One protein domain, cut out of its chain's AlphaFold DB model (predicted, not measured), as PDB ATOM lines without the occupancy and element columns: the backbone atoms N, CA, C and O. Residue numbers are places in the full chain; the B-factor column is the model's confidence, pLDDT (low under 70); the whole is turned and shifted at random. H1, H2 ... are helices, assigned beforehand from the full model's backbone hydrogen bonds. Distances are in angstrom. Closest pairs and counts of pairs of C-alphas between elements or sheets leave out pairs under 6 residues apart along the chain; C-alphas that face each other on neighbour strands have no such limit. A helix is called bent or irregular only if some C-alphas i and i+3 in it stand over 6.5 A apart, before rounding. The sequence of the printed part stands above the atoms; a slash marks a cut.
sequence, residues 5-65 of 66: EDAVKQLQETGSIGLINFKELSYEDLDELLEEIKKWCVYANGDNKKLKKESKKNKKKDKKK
ATOM      1  N   GLU A   5      33.351  42.320 -18.152       87.69
ATOM      2  CA  GLU A   5      34.057  41.171 -17.584       87.69
ATOM      3  C   GLU A   5      33.591  40.882 -16.149       87.69
ATOM      4  O   GLU A   5      33.406  39.714 -15.789       87.69
ATOM      5  N   ASP A   6      33.315  41.929 -15.363       88.69
ATOM      6  CA  ASP A   6      32.717  41.806 -14.028       88.69
ATOM      7  C   ASP A   6      31.295  41.233 -14.104       88.69
ATOM      8  O   ASP A   6      30.946  40.342 -13.327       88.69
ATOM      9  N   ALA A   7      30.506  41.682 -15.086       88.81
ATOM     10  CA  ALA A   7      29.155  41.190 -15.354       88.81
ATOM     11  C   ALA A   7      29.128  39.692 -15.645       88.81
ATOM     12  O   ALA A   7      28.386  38.935 -15.012       88.81
ATOM     13  N   VAL A   8      29.986  39.249 -16.564       87.56
ATOM     14  CA  VAL A   8      30.102  37.830 -16.898       87.56
ATOM     15  C   VAL A   8      30.599  37.031 -15.701       87.56
ATOM     16  O   VAL A   8      30.066  35.958 -15.426       87.56
ATOM     17  N   LYS A   9      31.600  37.532 -14.969       87.94
ATOM     18  CA  LYS A   9      32.130  36.842 -13.790       87.94
ATOM     19  C   LYS A   9      31.049  36.656 -12.720       87.94
ATOM     20  O   LYS A   9      30.898  35.549 -12.211       87.94
ATOM     21  N   GLN A  10      30.250  37.686 -12.448       87.81
ATOM     22  CA  GLN A  10      29.152  37.610 -11.487       87.81
ATOM     23  C   GLN A  10      28.062  36.620 -11.929       87.81
ATOM     24  O   GLN A  10      27.583  35.830 -11.111       87.81
ATOM     25  N   LEU A  11      27.714  36.603 -13.219       87.69
ATOM     26  CA  LEU A  11      26.799  35.612 -13.794       87.69
ATOM     27  C   LEU A  11      27.349  34.182 -13.692       87.69
ATOM     28  O   LEU A  11      26.602  33.273 -13.349       87.69
ATOM     29  N   GLN A  12      28.648  33.970 -13.921       86.56
ATOM     30  CA  GLN A  12      29.281  32.654 -13.769       86.56
ATOM     31  C   GLN A  12      29.296  32.160 -12.316       86.56
ATOM     32  O   GLN A  12      29.157  30.962 -12.070       86.56
ATOM     33  N   GLU A  13      29.510  33.061 -11.359       86.50
ATOM     34  CA  GLU A  13      29.641  32.710  -9.941       86.50
ATOM     35  C   GLU A  13      28.281  32.545  -9.261       86.50
ATOM     36  O   GLU A  13      28.098  31.628  -8.464       86.50
ATOM     37  N   THR A  14      27.317  33.409  -9.588       86.31
ATOM     38  CA  THR A  14      26.042  33.498  -8.857       86.31
ATOM     39  C   THR A  14      24.821  33.109  -9.687       86.31
ATOM     40  O   THR A  14      23.754  32.888  -9.124       86.31
ATOM     41  N   GLY A  15      24.938  33.057 -11.019       83.06
ATOM     42  CA  GLY A  15      23.796  32.884 -11.924       83.06
ATOM     43  C   GLY A  15      22.870  34.103 -12.003       83.06
ATOM     44  O   GLY A  15      21.814  34.030 -12.624       83.06
ATOM     45  N   SER A  16      23.241  35.225 -11.379       85.31
ATOM     46  CA  SER A  16      22.412  36.426 -11.292       85.31
ATOM     47  C   SER A  16      23.237  37.694 -11.503       85.31
ATOM     48  O   SER A  16      24.439  37.727 -11.244       85.31
ATOM     49  N   ILE A  17      22.590  38.758 -11.971       87.94
ATOM     50  CA  ILE A  17      23.192  40.085 -12.087       87.94
ATOM     51  C   ILE A  17      22.223  41.127 -11.535       87.94
ATOM     52  O   ILE A  17      21.021  41.077 -11.789       87.94
ATOM     53  N   GLY A  18      22.741  42.058 -10.735       88.31
ATOM     54  CA  GLY A  18      21.936  43.135 -10.166       88.31
ATOM     55  C   GLY A  18      21.617  44.212 -11.203       88.31
ATOM     56  O   GLY A  18      22.480  44.590 -11.991       88.31
ATOM     57  N   LEU A  19      20.406  44.774 -11.157       87.31
ATOM     58  CA  LEU A  19      19.974  45.840 -12.077       87.31
ATOM     59  C   LEU A  19      20.828  47.115 -11.983       87.31
ATOM     60  O   LEU A  19      20.983  47.821 -12.975       87.31
ATOM     61  N   ILE A  20      21.398  47.407 -10.809       88.81
ATOM     62  CA  ILE A  20      22.297  48.556 -10.605       88.81
ATOM     63  C   ILE A  20      23.565  48.383 -11.447       88.81
ATOM     64  O   ILE A  20      23.915  49.270 -12.218       88.81
ATOM     65  N   ASN A  21      24.180  47.204 -11.363       85.38
ATOM     66  CA  ASN A  21      25.360  46.835 -12.140       85.38
ATOM     67  C   ASN A  21      25.048  46.797 -13.642       85.38
ATOM     68  O   ASN A  21      25.838  47.241 -14.467       85.38
ATOM     69  N   PHE A  22      23.849  46.321 -13.991       85.06
ATOM     70  CA  PHE A  22      23.347  46.315 -15.362       85.06
ATOM     71  C   PHE A  22      23.232  47.736 -15.938       85.06
ATOM     72  O   PHE A  22      23.597  47.972 -17.083       85.06
ATOM     73  N   LYS A  23      22.782  48.710 -15.138       89.50
ATOM     74  CA  LYS A  23      22.656  50.116 -15.553       89.50
ATOM     75  C   LYS A  23      24.008  50.809 -15.776       89.50
ATOM     76  O   LYS A  23      24.059  51.787 -16.518       89.50
ATOM     77  N   GLU A  24      25.079  50.345 -15.133       89.06
ATOM     78  CA  GLU A  24      26.421  50.923 -15.304       89.06
ATOM     79  C   GLU A  24      27.102  50.516 -16.619       89.06
ATOM     80  O   GLU A  24      28.054  51.174 -17.043       89.06
ATOM     81  N   LEU A  25      26.624  49.454 -17.272       87.12
ATOM     82  CA  LEU A  25      27.176  48.980 -18.536       87.12
ATOM     83  C   LEU A  25      26.743  49.871 -19.705       87.12
ATOM     84  O   LEU A  25      25.628  50.396 -19.751       87.12
ATOM     85  N   SER A  26      27.629  50.010 -20.693       88.75
ATOM     86  CA  SER A  26      27.283  50.694 -21.936       88.75
ATOM     87  C   SER A  26      26.251  49.885 -22.726       88.75
ATOM     88  O   SER A  26      26.189  48.663 -22.609       88.75
ATOM     89  N   TYR A  27      25.461  50.552 -23.572       87.88
ATOM     90  CA  TYR A  27      24.461  49.867 -24.398       87.88
ATOM     91  C   TYR A  27      25.080  48.766 -25.276       87.88
ATOM     92  O   TYR A  27      24.497  47.699 -25.423       87.88
ATOM     93  N   GLU A  28      26.283  48.995 -25.812       87.62
ATOM     94  CA  GLU A  28      27.006  47.994 -26.606       87.62
ATOM     95  C   GLU A  28      27.392  46.765 -25.773       87.62
ATOM     96  O   GLU A  28      27.246  45.636 -26.237       87.62
ATOM     97  N   ASP A  29      27.867  46.976 -24.542       87.94
ATOM     98  CA  ASP A  29      28.244  45.877 -23.650       87.94
ATOM     99  C   ASP A  29      27.006  45.120 -23.147       87.94
ATOM    100  O   ASP A  29      27.053  43.902 -22.989       87.94
ATOM    101  N   LEU A  30      25.889  45.823 -22.930       89.44
ATOM    102  CA  LEU A  30      24.601  45.236 -22.562       89.44
ATOM    103  C   LEU A  30      24.024  44.357 -23.666       89.44
ATOM    104  O   LEU A  30      23.593  43.238 -23.387       89.44
ATOM    105  N   ASP A  31      24.022  44.853 -24.901       89.62
ATOM    106  CA  ASP A  31      23.551  44.105 -26.066       89.62
ATOM    107  C   ASP A  31      24.372  42.819 -26.247       89.62
ATOM    108  O   ASP A  31      23.815  41.724 -26.357       89.62
ATOM    109  N   GLU A  32      25.703  42.922 -26.148       89.12
ATOM    110  CA  GLU A  32      26.591  41.762 -26.225       89.12
ATOM    111  C   GLU A  32      26.363  40.780 -25.061       89.12
ATOM    112  O   GLU A  32      26.288  39.568 -25.287       89.12
ATOM    113  N   LEU A  33      26.189  41.284 -23.834       89.12
ATOM    114  CA  LEU A  33      25.961  40.461 -22.644       89.12
ATOM    115  C   LEU A  33      24.640  39.693 -22.748       89.12
ATOM    116  O   LEU A  33      24.604  38.497 -22.464       89.12
ATOM    117  N   LEU A  34      23.566  40.347 -23.190       89.31
ATOM    118  CA  LEU A  34      22.259  39.719 -23.386       89.31
ATOM    119  C   LEU A  34      22.295  38.657 -24.489       89.31
ATOM    120  O   LEU A  34      21.727  37.574 -24.326       89.31
ATOM    121  N   GLU A  35      23.002  38.923 -25.587       89.06
ATOM    122  CA  GLU A  35      23.210  37.950 -26.659       89.06
ATOM    123  C   GLU A  35      24.019  36.726 -26.205       89.06
ATOM    124  O   GLU A  35      23.784  35.613 -26.694       89.06
ATOM    125  N   GLU A  36      24.966  36.901 -25.283       85.75
ATOM    126  CA  GLU A  36      25.744  35.806 -24.702       85.75
ATOM    127  C   GLU A  36      24.918  35.031 -23.659       85.75
ATOM    128  O   GLU A  36      24.899  33.801 -23.711       85.75
ATOM    129  N   ILE A  37      24.148  35.717 -22.798       87.50
ATOM    130  CA  ILE A  37      23.199  35.100 -21.849       87.50
ATOM    131  C   ILE A  37      22.172  34.256 -22.603       87.50
ATOM    132  O   ILE A  37      21.930  33.108 -22.236       87.50
ATOM    133  N   LYS A  38      21.601  34.772 -23.695       88.12
ATOM    134  CA  LYS A  38      20.640  34.029 -24.520       88.12
ATOM    135  C   LYS A  38      21.264  32.764 -25.101       88.12
ATOM    136  O   LYS A  38      20.670  31.692 -25.010       88.12
ATOM    137  N   LYS A  39      22.474  32.857 -25.669       84.44
ATOM    138  CA  LYS A  39      23.192  31.675 -26.177       84.44
ATOM    139  C   LYS A  39      23.483  30.678 -25.064       84.44
ATOM    140  O   LYS A  39      23.352  29.477 -25.267       84.44
ATOM    141  N   TRP A  40      23.857  31.174 -23.899       85.56
ATOM    142  CA  TRP A  40      24.159  30.363 -22.739       85.56
ATOM    143  C   TRP A  40      22.919  29.637 -22.182       85.56
ATOM    144  O   TRP A  40      22.944  28.414 -22.033       85.56
ATOM    145  N   CYS A  41      21.797  30.324 -21.968       84.31
ATOM    146  CA  CYS A  41      20.564  29.675 -21.518       84.31
ATOM    147  C   CYS A  41      20.040  28.657 -22.541       84.31
ATOM    148  O   CYS A  41      19.642  27.564 -22.153       84.31
ATOM    149  N   VAL A  42      20.075  28.985 -23.839       83.12
ATOM    150  CA  VAL A  42      19.495  28.133 -24.893       83.12
ATOM    151  C   VAL A  42      20.400  26.955 -25.264       83.12
ATOM    152  O   VAL A  42      19.923  25.830 -25.373       83.12
ATOM    153  N   TYR A  43      21.701  27.181 -25.463       79.50
ATOM    154  CA  TYR A  43      22.615  26.155 -25.991       79.50
ATOM    155  C   TYR A  43      23.495  25.504 -24.926       79.50
ATOM    156  O   TYR A  43      23.957  24.378 -25.110       79.50
ATOM    157  N   ALA A  44      23.757  26.194 -23.817       81.25
ATOM    158  CA  ALA A  44      24.532  25.647 -22.710       81.25
ATOM    159  C   ALA A  44      23.656  25.141 -21.556       81.25
ATOM    160  O   ALA A  44      24.210  24.670 -20.566       81.25
ATOM    161  N   ASN A  45      22.324  25.190 -21.692       82.81
ATOM    162  CA  ASN A  45      21.362  24.742 -20.681       82.81
ATOM    163  C   ASN A  45      21.601  25.383 -19.300       82.81
ATOM    164  O   ASN A  45      21.438  24.734 -18.270       82.81
ATOM    165  N   GLY A  46      22.073  26.636 -19.282       76.19
ATOM    166  CA  GLY A  46      22.415  27.334 -18.042       76.19
ATOM    167  C   GLY A  46      23.685  26.824 -17.339       76.19
ATOM    168  O   GLY A  46      23.847  27.048 -16.146       76.19
ATOM    169  N   ASP A  47      24.600  26.133 -18.028       81.81
ATOM    170  CA  ASP A  47      25.881  25.706 -17.443       81.81
ATOM    171  C   ASP A  47      26.879  26.871 -17.386       81.81
ATOM    172  O   ASP A  47      27.468  27.248 -18.407       81.81
ATOM    173  N   ASN A  48      27.070  27.462 -16.203       75.81
ATOM    174  CA  ASN A  48      27.941  28.625 -15.967       75.81
ATOM    175  C   ASN A  48      29.354  28.469 -16.561       75.81
ATOM    176  O   ASN A  48      29.962  29.461 -16.969       75.81
ATOM    177  N   LYS A  49      29.881  27.239 -16.676       73.19
ATOM    178  CA  LYS A  49      31.220  26.983 -17.241       73.19
ATOM    179  C   LYS A  49      31.328  27.338 -18.726       73.19
ATOM    180  O   LYS A  49      32.436  27.501 -19.233       73.19
ATOM    181  N   LYS A  50      30.196  27.438 -19.427       76.56
ATOM    182  CA  LYS A  50      30.121  27.702 -20.871       76.56
ATOM    183  C   LYS A  50      29.846  29.168 -21.216       76.56
ATOM    184  O   LYS A  50      29.920  29.521 -22.392       76.56
ATOM    185  N   LEU A  51      29.550  30.017 -20.228       81.25
ATOM    186  CA  LEU A  51      29.427  31.462 -20.431       81.25
ATOM    187  C   LEU A  51      30.828  32.045 -20.688       81.25
ATOM    188  O   LEU A  51      31.748  31.791 -19.912       81.25
ATOM    189  N   LYS A  52      31.038  32.783 -21.783       74.81
ATOM    190  CA  LYS A  52      32.377  33.276 -22.157       74.81
ATOM    191  C   LYS A  52      32.710  34.602 -21.483       74.81
ATOM    192  O   LYS A  52      31.966  35.562 -21.628       74.81
ATOM    193  N   LYS A  53      33.885  34.667 -20.843       67.38
ATOM    194  CA  LYS A  53      34.434  35.882 -20.206       67.38
ATOM    195  C   LYS A  53      34.880  36.966 -21.185       67.38
ATOM    196  O   LYS A  53      34.872  38.135 -20.829       67.38
ATOM    197  N   GLU A  54      35.260  36.597 -22.404       60.16
ATOM    198  CA  GLU A  54      35.833  37.546 -23.361       60.16
ATOM    199  C   GLU A  54      34.762  38.137 -24.284       60.16
ATOM    200  O   GLU A  54      34.216  37.434 -25.141       60.16
ATOM    201  N   SER A  55      34.512  39.442 -24.166       58.19
ATOM    202  CA  SER A  55      33.726  40.206 -25.142       58.19
ATOM    203  C   SER A  55      34.446  40.237 -26.498       58.19
ATOM    204  O   SER A  55      35.677  40.367 -26.591       58.19
ATOM    205  N   LYS A  56      33.699  40.151 -27.607       57.81
ATOM    206  CA  LYS A  56      34.252  40.163 -28.978       57.81
ATOM    207  C   LYS A  56      35.012  41.452 -29.286       57.81
ATOM    208  O   LYS A  56      35.852  41.456 -30.193       57.81
ATOM    209  N   LYS A  57      34.764  42.529 -28.534       54.19
ATOM    210  CA  LYS A  57      35.487  43.806 -28.629       54.19
ATOM    211  C   LYS A  57      36.997  43.639 -28.415       54.19
ATOM    212  O   LYS A  57      37.778  44.180 -29.204       54.19
ATOM    213  N   ASN A  58      37.418  42.813 -27.452       51.09
ATOM    214  CA  ASN A  58      38.838  42.497 -27.241       51.09
ATOM    215  C   ASN A  58      39.402  41.618 -28.367       51.09
ATOM    216  O   ASN A  58      40.504  41.868 -28.855       51.09
ATOM    217  N   LYS A  59      38.598  40.698 -28.911       52.62
ATOM    218  CA  LYS A  59      38.975  39.865 -30.068       52.62
ATOM    219  C   LYS A  59      39.285  40.678 -31.333       52.62
ATOM    220  O   LYS A  59      40.143  40.289 -32.125       52.62
ATOM    221  N   LYS A  60      38.601  41.813 -31.536       49.22
ATOM    222  CA  LYS A  60      38.879  42.745 -32.646       49.22
ATOM    223  C   LYS A  60      40.176  43.536 -32.446       49.22
ATOM    224  O   LYS A  60      40.852  43.804 -33.437       49.22
ATOM    225  N   LYS A  61      40.534  43.900 -31.208       49.59
ATOM    226  CA  LYS A  61      41.819  44.561 -30.912       49.59
ATOM    227  C   LYS A  61      43.000  43.602 -31.068       49.59
ATOM    228  O   LYS A  61      44.016  44.008 -31.626       49.59
ATOM    229  N   ASP A  62      42.840  42.343 -30.670       49.06
ATOM    230  CA  ASP A  62      43.897  41.331 -30.779       49.06
ATOM    231  C   ASP A  62      44.197  40.955 -32.245       49.06
ATOM    232  O   ASP A  62      45.349  40.927 -32.671       49.06
ATOM    233  N   LYS A  63      43.157  40.836 -33.086       50.50
ATOM    234  CA  LYS A  63      43.318  40.620 -34.539       50.50
ATOM    235  C   LYS A  63      43.969  41.777 -35.300       50.50
ATOM    236  O   LYS A  63      44.396  41.565 -36.427       50.50
ATOM    237  N   LYS A  64      44.013  42.990 -34.740       47.47
ATOM    238  CA  LYS A  64      44.625  44.160 -35.397       47.47
ATOM    239  C   LYS A  64      46.119  44.307 -35.069       47.47
ATOM    240  O   LYS A  64      46.764  45.204 -35.598       47.47
ATOM    241  N   LYS A  65      46.651  43.456 -34.184       46.91
ATOM    242  CA  LYS A  65      48.041  43.476 -33.706       46.91
ATOM    243  C   LYS A  65      48.905  42.335 -34.266       46.91
ATOM    244  O   LYS A  65      50.042  42.197 -33.825       46.91
TER     245      LYS A  65
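This is residues 5 to 65 of the 66 residues of an uncharacterized protein of Polynucleobacter victoriensis (UniProt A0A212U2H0). Three helices of unequal length, H1, H2 and H3, stand at the corners of a loosely set triangle, and a thin tail, residues 58 to 65 with most of the short helix H4, sticks out from this body. The longest helix, H3, makes one side; H1 runs beside its middle, and H2 sits toward the end where H3 begins, while residues 44 to 55 fold back from the other end of H3 and lead to H4. The printed part has 61 residues with four named helices, in the order H1, H2, H3, H4, and no named strand; the class is all helix. The whole is compact, with a radius of gyration of the C-alphas of 12.0 A. Its C-alphas span 34 by 26 by 17 A along their three main axes, and the tail adds to the longest of them.

The printed part begins with H1, residues 5 to 14, which measures 14.1 A from first to last C-alpha and starts at C-alpha 5, at (34.057, 41.171, -17.584). A tight link of 4 residues leads to H2, residues 19 to 24, which measures 8.8 A. A tight link of 2 residues follows, and then comes H3, residues 27 to 43. H3 is the longest helix, with 17 residues and 23.8 A from C-alpha 27 at (24.461, 49.867, -24.398) to C-alpha 43 at (22.615, 26.155, -25.991). Residues 44 to 55 hold no named element. H4, residues 56 to 62, measures 9.9 A and ends at C-alpha 62, at (43.897, 41.331, -30.779). None of the four helices is bent or irregular.

H1 is close to but not clearly touching H2, with 2 pairs of C-alphas within 8 A. Their closest C-alphas are those of Ala 7 and Asn 21, 7.5 A apart. The two run opposite ways at a shallow tilt of 15 degrees, with their centres 12.8 A apart. H1 is also close to but not clearly touching H3. The closest C-alphas of that pair are those of Val 8 and Leu 33, 7.6 A apart, and the centres are 12.4 A apart. H1 and H3 run the same way at a shallow tilt of 34.7 degrees, only just short of steep. H2 is close to but not clearly touching H3, with 1 pair of C-alphas within 8 A, those of Phe 22 and Leu 30, 7.4 A apart. These two run opposite ways at a steep tilt of 45 degrees, and their centres are 14.9 A apart. H3 and H4 are near each other, with 5 pairs of C-alphas within 10 A and the closest pair 8.3 A apart. H4 is apart from H1 and from H2. In H1, H2, H3 and H4, every backbone O of residue i is within hydrogen-bond range of the N of residue i+4 inside the helix.

The two C-alphas farthest apart are those of Leu 19 and Lys 65, at 35.5 A, while the first and last printed C-alphas, of Glu 5 and Lys 65, are 21.5 A apart. Residues 58 to 65, of which 58 to 62 belong to H4, stand free. Without them the body has 53 residues, spans 27 by 22 by 16 A and has a radius of gyration of 10.3 A. The printed part has no cut. The link from H3 to H4, with 12 residues, is long. The mean pLDDT of the printed part is 78.6. The model's confidence is low, under 70, at residues 53 to 65, and the mean pLDDT of H4 is 52.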